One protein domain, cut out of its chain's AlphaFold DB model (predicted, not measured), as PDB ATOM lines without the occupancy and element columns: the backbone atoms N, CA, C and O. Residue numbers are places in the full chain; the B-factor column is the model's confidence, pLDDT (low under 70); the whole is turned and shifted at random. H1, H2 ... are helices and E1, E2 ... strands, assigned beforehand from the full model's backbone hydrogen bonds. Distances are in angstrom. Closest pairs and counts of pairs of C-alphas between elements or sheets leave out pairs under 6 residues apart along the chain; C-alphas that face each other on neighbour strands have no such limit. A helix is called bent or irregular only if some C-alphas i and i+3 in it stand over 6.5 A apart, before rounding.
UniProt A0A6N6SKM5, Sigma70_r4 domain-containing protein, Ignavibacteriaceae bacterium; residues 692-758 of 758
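This is residues 692 to 758 of the 758 residues of the protein "Sigma70_r4 domain-containing protein" of Ignavibacteriaceae bacterium (UniProt A0A6N6SKM5). A small two-stranded hairpin, E1 and E2, forms the middle; H1 packs on E2, while H2 and H3 make a corner of two helices to one side and H4 sits by E1. The last stretch, residues 739 to 758, is a tail with no named element, on the side of the hairpin away from H2. The printed part has 67 residues, in the order H1 H2 H3 H4 E1 E2, class mixed, helices and strands, the sheet E1 - E2 antiparallel. It is compact, with a radius of gyration of the C-alphas of 12.1 A and spans of 35 by 30 by 20 A.

Begin at the hairpin of E1, residues 729 to 732, and E2, residues 735 to 738, antiparallel at 158 degrees; N 730 and O 737 are within hydrogen-bond range at 2.8 A. Residues 700 to 701 pair antiparallel with residues 735 to 736 of E2. Look next at H1, residues 692 to 696: its closest C-alpha to E2 is Leu 693, 5.5 A from that of Trp 737. H2, residues 702 to 712, is close to H1 but not clearly touching, the closest C-alphas being Ile 692 and Phe 708, 7.3 A. H2 touches H3, residues 716 to 721, about perpendicular at 80 degrees, with the C-alphas of Gln 706 and Ala 716 closest at 4.8 A. H4, residues 724 to 727, is apart from H3; its closest C-alpha to E1 is Phe 724, 6.2 A from that of Asp 730. The O i to N i+4 pair of H1 is within hydrogen-bond range, as are 4 of 7 such pairs in H2 and 0 of 2 in H3, where 3 of 3 O i to N i+3 pairs are within range; H4, with 4 residues, is too short for any O i to N i+4 pair, and its 1 O i to N i+3 pair is within range.

Find C-alpha 729 at (33.207, -35.254, 31.485), where E1 begins its 10.6 A; E2 spans 10.8 A to C-alpha 738 at (32.812, -37.166, 27.449). H2 measures 15.2 A and is only just irregular, C-alphas 708 and 711 being 6.6 A apart; H3 measures 9.9 A, H1 6.6 A, H4 5.7 A.

The C-alphas of Gly 713 and Pro 746 are the farthest apart, 36.6 A. The printed part has no cut, and its five links are tight. Confidence is under 70 at residue 716, residues 719 to 727 and residues 743 to 758.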
ATOM      1  N   ILE A 692      36.185 -45.570  30.442       88.81
ATOM      2  CA  ILE A 692      34.870 -46.207  30.265       88.81
ATOM      3  C   ILE A 692      33.964 -45.310  29.413       88.81
ATOM      4  O   ILE A 692      33.470 -45.746  28.375       88.81
ATOM      5  N   LEU A 693      33.791 -44.039  29.799       87.50
ATOM      6  CA  LEU A 693      32.933 -43.095  29.074       87.50
ATOM      7  C   LEU A 693      33.433 -42.856  27.633       87.50
ATOM      8  O   LEU A 693      32.641 -42.755  26.693       87.50
ATOM      9  N   ASN A 694      34.753 -42.773  27.449       88.25
ATOM     10  CA  ASN A 694      35.392 -42.555  26.153       88.25
ATOM     11  C   ASN A 694      35.212 -43.751  25.204       88.25
ATOM     12  O   ASN A 694      34.990 -43.532  24.012       88.25
ATOM     13  N   ALA A 695      35.264 -44.985  25.717       87.94
ATOM     14  CA  ALA A 695      35.079 -46.201  24.926       87.94
ATOM     15  C   ALA A 695      33.645 -46.323  24.378       87.94
ATOM     16  O   ALA A 695      33.452 -46.695  23.221       87.94
ATOM     17  N   GLN A 696      32.633 -45.934  25.164       86.44
ATOM     18  CA  GLN A 696      31.232 -46.039  24.733       86.44
ATOM     19  C   GLN A 696      30.873 -45.065  23.601       86.44
ATOM     20  O   GLN A 696      30.035 -45.380  22.759       86.44
ATOM     21  N   LYS A 697      31.488 -43.870  23.560       81.81
ATOM     22  CA  LYS A 697      31.196 -42.800  22.574       81.81
ATOM     23  C   LYS A 697      29.701 -42.423  22.460       81.81
ATOM     24  O   LYS A 697      29.293 -41.835  21.462       81.81
ATOM     25  N   LYS A 698      28.897 -42.741  23.475       85.94
ATOM     26  CA  LYS A 698      27.472 -42.408  23.635       85.94
ATOM     27  C   LYS A 698      27.226 -41.972  25.089       85.94
ATOM     28  O   LYS A 698      28.066 -42.285  25.935       85.94
ATOM     29  N   PRO A 699      26.135 -41.253  25.407       86.25
ATOM     30  CA  PRO A 699      25.714 -41.081  26.792       86.25
ATOM     31  C   PRO A 699      25.354 -42.437  27.393       86.25
ATOM     32  O   PRO A 699      24.692 -43.241  26.741       86.25
ATOM     33  N   ILE A 700      25.799 -42.681  28.620       86.94
ATOM     34  CA  ILE A 700      25.640 -43.965  29.309       86.94
ATOM     35  C   ILE A 700      24.823 -43.704  30.565       86.94
ATOM     36  O   ILE A 700      25.104 -42.733  31.271       86.94
ATOM     37  N   SER A 701      23.810 -44.530  30.821       87.50
ATOM     38  CA  SER A 701      23.029 -44.432  32.060       87.50
ATOM     39  C   SER A 701      23.886 -44.803  33.276       87.50
ATOM     40  O   SER A 701      24.878 -45.521  33.142       87.50
ATOM     41  N   MET A 702      23.505 -44.343  34.467       84.00
ATOM     42  CA  MET A 702      24.201 -44.714  35.706       84.00
ATOM     43  C   MET A 702      24.206 -46.225  35.953       84.00
ATOM     44  O   MET A 702      25.246 -46.757  36.333       84.00
ATOM     45  N   ASP A 703      23.109 -46.920  35.649       85.94
ATOM     46  CA  ASP A 703      23.016 -48.378  35.793       85.94
ATOM     47  C   ASP A 703      23.954 -49.105  34.820       85.94
ATOM     48  O   ASP A 703      24.642 -50.059  35.184       85.94
ATOM     49  N   GLU A 704      24.024 -48.643  33.567       86.38
ATOM     50  CA  GLU A 704      24.946 -49.190  32.566       86.38
ATOM     51  C   GLU A 704      26.401 -48.889  32.945       86.38
ATOM     52  O   GLU A 704      27.261 -49.757  32.812       86.38
ATOM     53  N   PHE A 705      26.682 -47.708  33.499       87.62
ATOM     54  CA  PHE A 705      28.005 -47.359  34.006       87.62
ATOM     55  C   PHE A 705      28.413 -48.216  35.216       87.62
ATOM     56  O   PHE A 705      29.560 -48.660  35.291       87.62
ATOM     57  N   GLN A 706      27.473 -48.514  36.119       87.50
ATOM     58  CA  GLN A 706      27.704 -49.345  37.302       87.50
ATOM     59  C   GLN A 706      28.210 -50.742  36.946       87.50
ATOM     60  O   GLN A 706      29.107 -51.255  37.615       87.50
ATOM     61  N   LYS A 707      27.721 -51.320  35.842       88.69
ATOM     62  CA  LYS A 707      28.193 -52.618  35.332       88.69
ATOM     63  C   LYS A 707      29.692 -52.624  35.012       88.69
ATOM     64  O   LYS A 707      30.340 -53.651  35.189       88.69
ATOM     65  N   PHE A 708      30.255 -51.491  34.585       88.44
ATOM     66  CA  PHE A 708      31.688 -51.368  34.301       88.44
ATOM     67  C   PHE A 708      32.513 -51.087  35.561       88.44
ATOM     68  O   PHE A 708      33.663 -51.513  35.662       88.44
ATOM     69  N   THR A 709      31.955 -50.358  36.531       88.81
ATOM     70  CA  THR A 709      32.703 -49.897  37.713       88.81
ATOM     71  C   THR A 709      32.649 -50.841  38.901       88.81
ATOM     72  O   THR A 709      33.607 -50.886  39.675       88.81
ATOM     73  N   GLN A 710      31.571 -51.604  39.064       89.62
ATOM     74  CA  GLN A 710      31.400 -52.505  40.200       89.62
ATOM     75  C   GLN A 710      32.477 -53.604  40.254       89.62
ATOM     76  O   GLN A 710      33.068 -53.773  41.324       89.62
ATOM     77  N   PRO A 711      32.858 -54.267  39.139       90.88
ATOM     78  CA  PRO A 711      33.974 -55.221  39.137       90.88
ATOM     79  C   PRO A 711      35.335 -54.584  39.467       90.88
ATOM     80  O   PRO A 711      36.261 -55.272  39.889       90.88
ATOM     81  N   LEU A 712      35.461 -53.259  39.312       89.62
ATOM     82  CA  LEU A 712      36.649 -52.485  39.686       89.62
ATOM     83  C   LEU A 712      36.638 -52.039  41.162       89.62
ATOM     84  O   LEU A 712      37.530 -51.309  41.585       89.62
ATOM     85  N   GLY A 713      35.634 -52.445  41.950       88.12
ATOM     86  CA  GLY A 713      35.487 -52.047  43.353       88.12
ATOM     87  C   GLY A 713      34.963 -50.616  43.524       88.12
ATOM     88  O   GLY A 713      35.290 -49.932  44.497       88.12
ATOM     89  N   HIS A 714      34.193 -50.109  42.558       86.19
ATOM     90  CA  HIS A 714      33.678 -48.741  42.571       86.19
ATOM     91  C   HIS A 714      32.162 -48.673  42.373       86.19
ATOM     92  O   HIS A 714      31.623 -49.161  41.382       86.19
ATOM     93  N   ASP A 715      31.494 -47.958  43.278       79.56
ATOM     94  CA  ASP A 715      30.076 -47.616  43.154       79.56
ATOM     95  C   ASP A 715      29.869 -46.489  42.119       79.56
ATOM     96  O   ASP A 715      30.634 -45.515  42.082       79.56
ATOM     97  N   ALA A 716      28.828 -46.619  41.293       68.00
ATOM     98  CA  ALA A 716      28.428 -45.633  40.299       68.00
ATOM     99  C   ALA A 716      28.018 -44.303  40.938       68.00
ATOM    100  O   ALA A 716      28.357 -43.251  40.396       68.00
ATOM    101  N   ASN A 717      27.424 -44.304  42.138       72.25
ATOM    102  CA  ASN A 717      27.087 -43.059  42.848       72.25
ATOM    103  C   ASN A 717      28.306 -42.165  43.089       72.25
ATOM    104  O   ASN A 717      28.178 -40.954  43.261       72.25
ATOM    105  N   MET A 718      29.514 -42.727  43.056       73.62
ATOM    106  CA  MET A 718      30.741 -41.964  43.254       73.62
ATOM    107  C   MET A 718      31.082 -41.061  42.060       73.62
ATOM    108  O   MET A 718      31.863 -40.130  42.243       73.62
ATOM    109  N   LEU A 719      30.473 -41.257  40.879       66.62
ATOM    110  CA  LEU A 719      30.544 -40.288  39.776       66.62
ATOM    111  C   LEU A 719      29.994 -38.928  40.203       66.62
ATOM    112  O   LEU A 719      30.619 -37.916  39.918       66.62
ATOM    113  N   THR A 720      28.882 -38.896  40.945       66.94
ATOM    114  CA  THR A 720      28.246 -37.638  41.386       66.94
ATOM    115  C   THR A 720      29.143 -36.793  42.298       66.94
ATOM    116  O   THR A 720      28.943 -35.588  42.412       66.94
ATOM    117  N   LYS A 721      30.173 -37.406  42.899       68.50
ATOM    118  CA  LYS A 721      31.127 -36.776  43.824       68.50
ATOM    119  C   LYS A 721      32.417 -36.302  43.144       68.50
ATOM    120  O   LYS A 721      33.317 -35.803  43.819       68.50
ATOM    121  N   ILE A 722      32.555 -36.481  41.828       65.56
ATOM    122  CA  ILE A 722      33.767 -36.122  41.082       65.56
ATOM    123  C   ILE A 722      33.618 -34.740  40.459       65.56
ATOM    124  O   ILE A 722      32.589 -34.388  39.891       65.56
ATOM    125  N   ASN A 723      34.692 -33.951  40.506       62.41
ATOM    126  CA  ASN A 723      34.754 -32.680  39.798       62.41
ATOM    127  C   ASN A 723      34.921 -32.917  38.281       62.41
ATOM    128  O   ASN A 723      36.032 -33.017  37.758       62.41
ATOM    129  N   PHE A 724      33.787 -33.038  37.589       63.06
ATOM    130  CA  PHE A 724      33.660 -33.362  36.165       63.06
ATOM    131  C   PHE A 724      34.404 -32.401  35.218       63.06
ATOM    132  O   PHE A 724      34.882 -32.813  34.154       63.06
ATOM    133  N   TYR A 725      34.576 -31.137  35.620       57.56
ATOM    134  CA  TYR A 725      35.173 -30.101  34.773       57.56
ATOM    135  C   TYR A 725      36.649 -30.366  34.443       57.56
ATOM    136  O   TYR A 725      37.080 -30.100  33.323       57.56
ATOM    137  N   ALA A 726      37.413 -30.938  35.380       58.41
ATOM    138  CA  ALA A 726      38.848 -31.176  35.205       58.41
ATOM    139  C   ALA A 726      39.174 -32.311  34.213       58.41
ATOM    140  O   ALA A 726      40.310 -32.423  33.759       58.41
ATOM    141  N   LEU A 727      38.193 -33.156  33.873       64.44
ATOM    142  CA  LEU A 727      38.372 -34.338  33.018       64.44
ATOM    143  C   LEU A 727      37.607 -34.240  31.691       64.44
ATOM    144  O   LEU A 727      37.649 -35.171  30.892       64.44
ATOM    145  N   GLY A 728      36.890 -33.138  31.449       73.81
ATOM    146  CA  GLY A 728      36.057 -32.984  30.254       73.81
ATOM    147  C   GLY A 728      34.904 -33.990  30.189       73.81
ATOM    148  O   GLY A 728      34.524 -34.407  29.093       73.81
ATOM    149  N   LEU A 729      34.377 -34.391  31.345       78.00
ATOM    150  CA  LEU A 729      33.207 -35.254  31.485       78.00
ATOM    151  C   LEU A 729      31.977 -34.384  31.793       78.00
ATOM    152  O   LEU A 729      32.121 -33.334  32.408       78.00
ATOM    153  N   ASP A 730      30.790 -34.805  31.368       77.94
ATOM    154  CA  ASP A 730      29.504 -34.176  31.703       77.94
ATOM    155  C   ASP A 730      28.556 -35.237  32.293       77.94
ATOM    156  O   ASP A 730      28.644 -36.421  31.952       77.94
ATOM    157  N   TYR A 731      27.643 -34.797  33.165       77.75
ATOM    158  CA  TYR A 731      26.594 -35.616  33.775       77.75
ATOM    159  C   TYR A 731      25.261 -34.851  33.806       77.75
ATOM    160  O   TYR A 731      25.220 -33.694  34.227       77.75
ATOM    161  N   PHE A 732      24.172 -35.478  33.354       78.31
ATOM    162  CA  PHE A 732      22.828 -34.887  33.348       78.31
ATOM    163  C   PHE A 732      21.729 -35.960  33.341       78.31
ATOM    164  O   PHE A 732      21.802 -36.904  32.556       78.31
ATOM    165  N   ASN A 733      20.690 -35.789  34.168       80.06
ATOM    166  CA  ASN A 733      19.518 -36.678  34.261       80.06
ATOM    167  C   ASN A 733      19.857 -38.181  34.345       80.06
ATOM    168  O   ASN A 733      19.225 -38.991  33.674       80.06
ATOM    169  N   GLY A 734      20.871 -38.563  35.128       80.00
ATOM    170  CA  GLY A 734      21.262 -39.972  35.263       80.00
ATOM    171  C   GLY A 734      22.098 -40.523  34.103       80.00
ATOM    172  O   GLY A 734      22.280 -41.734  34.023       80.00
ATOM    173  N   TYR A 735      22.619 -39.667  33.216       84.06
ATOM    174  CA  TYR A 735      23.523 -40.054  32.129       84.06
ATOM    175  C   TYR A 735      24.864 -39.328  32.222       84.06
ATOM    176  O   TYR A 735      24.897 -38.133  32.513       84.06
ATOM    177  N   ALA A 736      25.957 -40.023  31.901       84.75
ATOM    178  CA  ALA A 736      27.314 -39.477  31.857       84.75
ATOM    179  C   ALA A 736      27.962 -39.645  30.470       84.75
ATOM    180  O   ALA A 736      27.697 -40.623  29.766       84.75
ATOM    181  N   TRP A 737      28.813 -38.692  30.063       87.19
ATOM    182  CA  TRP A 737      29.573 -38.763  28.806       87.19
ATOM    183  C   TRP A 737      30.834 -37.884  28.776       87.19
ATOM    184  O   TRP A 737      31.047 -37.033  29.635       87.19
ATOM    185  N   VAL A 738      31.671 -38.053  27.741       86.19
ATOM    186  CA  VAL A 738      32.812 -37.166  27.449       86.19
ATOM    187  C   VAL A 738      32.339 -35.946  26.648       86.19
ATOM    188  O   VAL A 738      31.934 -36.064  25.488       86.19
ATOM    189  N   LYS A 739      32.422 -34.754  27.245       78.69
ATOM    190  CA  LYS A 739      31.817 -33.482  26.797       78.69
ATOM    191  C   LYS A 739      32.066 -33.105  25.334       78.69
ATOM    192  O   LYS A 739      31.186 -32.549  24.680       78.69
ATOM    193  N   HIS A 740      33.264 -33.377  24.821       78.19
ATOM    194  CA  HIS A 740      33.694 -32.991  23.472       78.19
ATOM    195  C   HIS A 740      33.500 -34.090  22.418       78.19
ATOM    196  O   HIS A 740      33.773 -33.849  21.247       78.19
ATOM    197  N   LYS A 741      33.036 -35.286  22.804       76.75
ATOM    198  CA  LYS A 741      32.830 -36.406  21.871       76.75
ATOM    199  C   LYS A 741      31.371 -36.660  21.514       76.75
ATOM    200  O   LYS A 741      31.107 -37.491  20.653       76.75
ATOM    201  N   ILE A 742      30.442 -35.952  22.155       75.06
ATOM    202  CA  ILE A 742      29.006 -36.124  21.940       75.06
ATOM    203  C   ILE A 742      28.363 -34.770  21.665       75.06
ATOM    204  O   ILE A 742      28.460 -33.838  22.467       75.06
ATOM    205  N   VAL A 743      27.688 -34.679  20.521       66.00
ATOM    206  CA  VAL A 743      26.790 -33.571  20.193       66.00
ATOM    207  C   VAL A 743      25.438 -33.895  20.821       66.00
ATOM    208  O   VAL A 743      24.842 -34.925  20.512       66.00
ATOM    209  N   LEU A 744      24.977 -33.058  21.754       61.31
ATOM    210  CA  LEU A 744      23.649 -33.236  22.345       61.31
ATOM    211  C   LEU A 744      22.564 -32.922  21.298       61.31
ATOM    212  O   LEU A 744      22.771 -32.025  20.478       61.31
ATOM    213  N   PRO A 745      21.403 -33.602  21.343       51.28
ATOM    214  CA  PRO A 745      20.270 -33.284  20.479       51.28
ATOM    215  C   PRO A 745      19.834 -31.812  20.609       51.28
ATOM    216  O   PRO A 745      19.939 -31.245  21.709       51.28
ATOM    217  N   PRO A 746      19.298 -31.197  19.535       42.94
ATOM    218  CA  PRO A 746      18.749 -29.843  19.584       42.94
ATOM    219  C   PRO A 746      17.714 -29.716  20.713       42.94
ATOM    220  O   PRO A 746      16.831 -30.559  20.845       42.94
ATOM    221  N   GLY A 747      17.839 -28.687  21.558       52.38
ATOM    222  CA  GLY A 747      16.916 -28.420  22.673       52.38
ATOM    223  C   GLY A 747      17.413 -28.808  24.073       52.38
ATOM    224  O   GLY A 747      16.844 -28.349  25.062       52.38
ATOM    225  N   ARG A 748      18.514 -29.564  24.211       54.41
ATOM    226  CA  ARG A 748      19.148 -29.826  25.521       54.41
ATOM    227  C   ARG A 748      20.290 -28.838  25.789       54.41
ATOM    228  O   ARG A 748      21.350 -28.917  25.173       54.41
ATOM    229  N   LYS A 749      20.096 -27.894  26.722       50.47
ATOM    230  CA  LYS A 749      21.145 -26.937  27.132       50.47
ATOM    231  C   LYS A 749      22.187 -27.624  28.026       50.47
ATOM    232  O   LYS A 749      21.831 -28.260  29.015       50.47
ATOM    233  N   ARG A 750      23.479 -27.437  27.725       55.16
ATOM    234  CA  ARG A 750      24.586 -27.769  28.642       55.16
ATOM    235  C   ARG A 750      24.442 -26.904  29.902       55.16
ATOM    236  O   ARG A 750      24.617 -25.691  29.814       55.16
ATOM    237  N   ARG A 751      24.132 -27.483  31.068       51.12
ATOM    238  CA  ARG A 751      24.260 -26.747  32.337       51.12
ATOM    239  C   ARG A 751      25.746 -26.628  32.668       51.12
ATOM    240  O   ARG A 751      26.434 -27.625  32.835       51.12
ATOM    241  N   SER A 752      26.248 -25.398  32.711       41.00
ATOM    242  CA  SER A 752      27.654 -25.082  32.984       41.00
ATOM    243  C   SER A 752      27.987 -24.967  34.475       41.00
ATOM    244  O   SER A 752      29.137 -24.672  34.794       41.00
ATOM    245  N   LYS A 753      27.030 -25.211  35.380       37.81
ATOM    246  CA  LYS A 753      27.218 -25.131  36.834       37.81
ATOM    247  C   LYS A 753      26.650 -26.367  37.534       37.81
ATOM    248  O   LYS A 753      25.605 -26.876  37.130       37.81
ATOM    249  N   LEU A 754      27.386 -26.821  38.554       38.06
ATOM    250  CA  LEU A 754      26.970 -27.821  39.542       38.06
ATOM    251  C   LEU A 754      25.557 -27.501  40.069       38.06
ATOM    252  O   LEU A 754      25.214 -26.319  40.148       38.06
ATOM    253  N   PRO A 755      24.749 -28.504  40.459       37.53
ATOM    254  CA  PRO A 755      23.673 -28.247  41.404       37.53
ATOM    255  C   PRO A 755      24.328 -27.697  42.675       37.53
ATOM    256  O   PRO A 755      25.215 -28.339  43.236       37.53
ATOM    257  N   GLU A 756      23.949 -26.493  43.089       32.09
ATOM    258  CA  GLU A 756      24.155 -26.081  44.475       32.09
ATOM    259  C   GLU A 756      23.417 -27.109  45.345       32.09
ATOM    260  O   GLU A 756      22.281 -27.472  45.034       32.09
ATOM    261  N   ASN A 757      24.119 -27.670  46.331       33.03
ATOM    262  CA  ASN A 757      23.620 -28.736  47.198       33.03
ATOM    263  C   ASN A 757      22.214 -28.430  47.742       33.03
ATOM    264  O   ASN A 757      22.002 -27.365  48.323       33.03
ATOM    265  N   ASN A 758      21.330 -29.424  47.619       28.91
ATOM    266  CA  ASN A 758      20.465 -29.858  48.715       28.91
ATOM    267  C   ASN A 758      21.172 -31.010  49.427       28.91
ATOM    268  O   ASN A 758      21.712 -31.876  48.694       28.91
TER     269      ASN A 758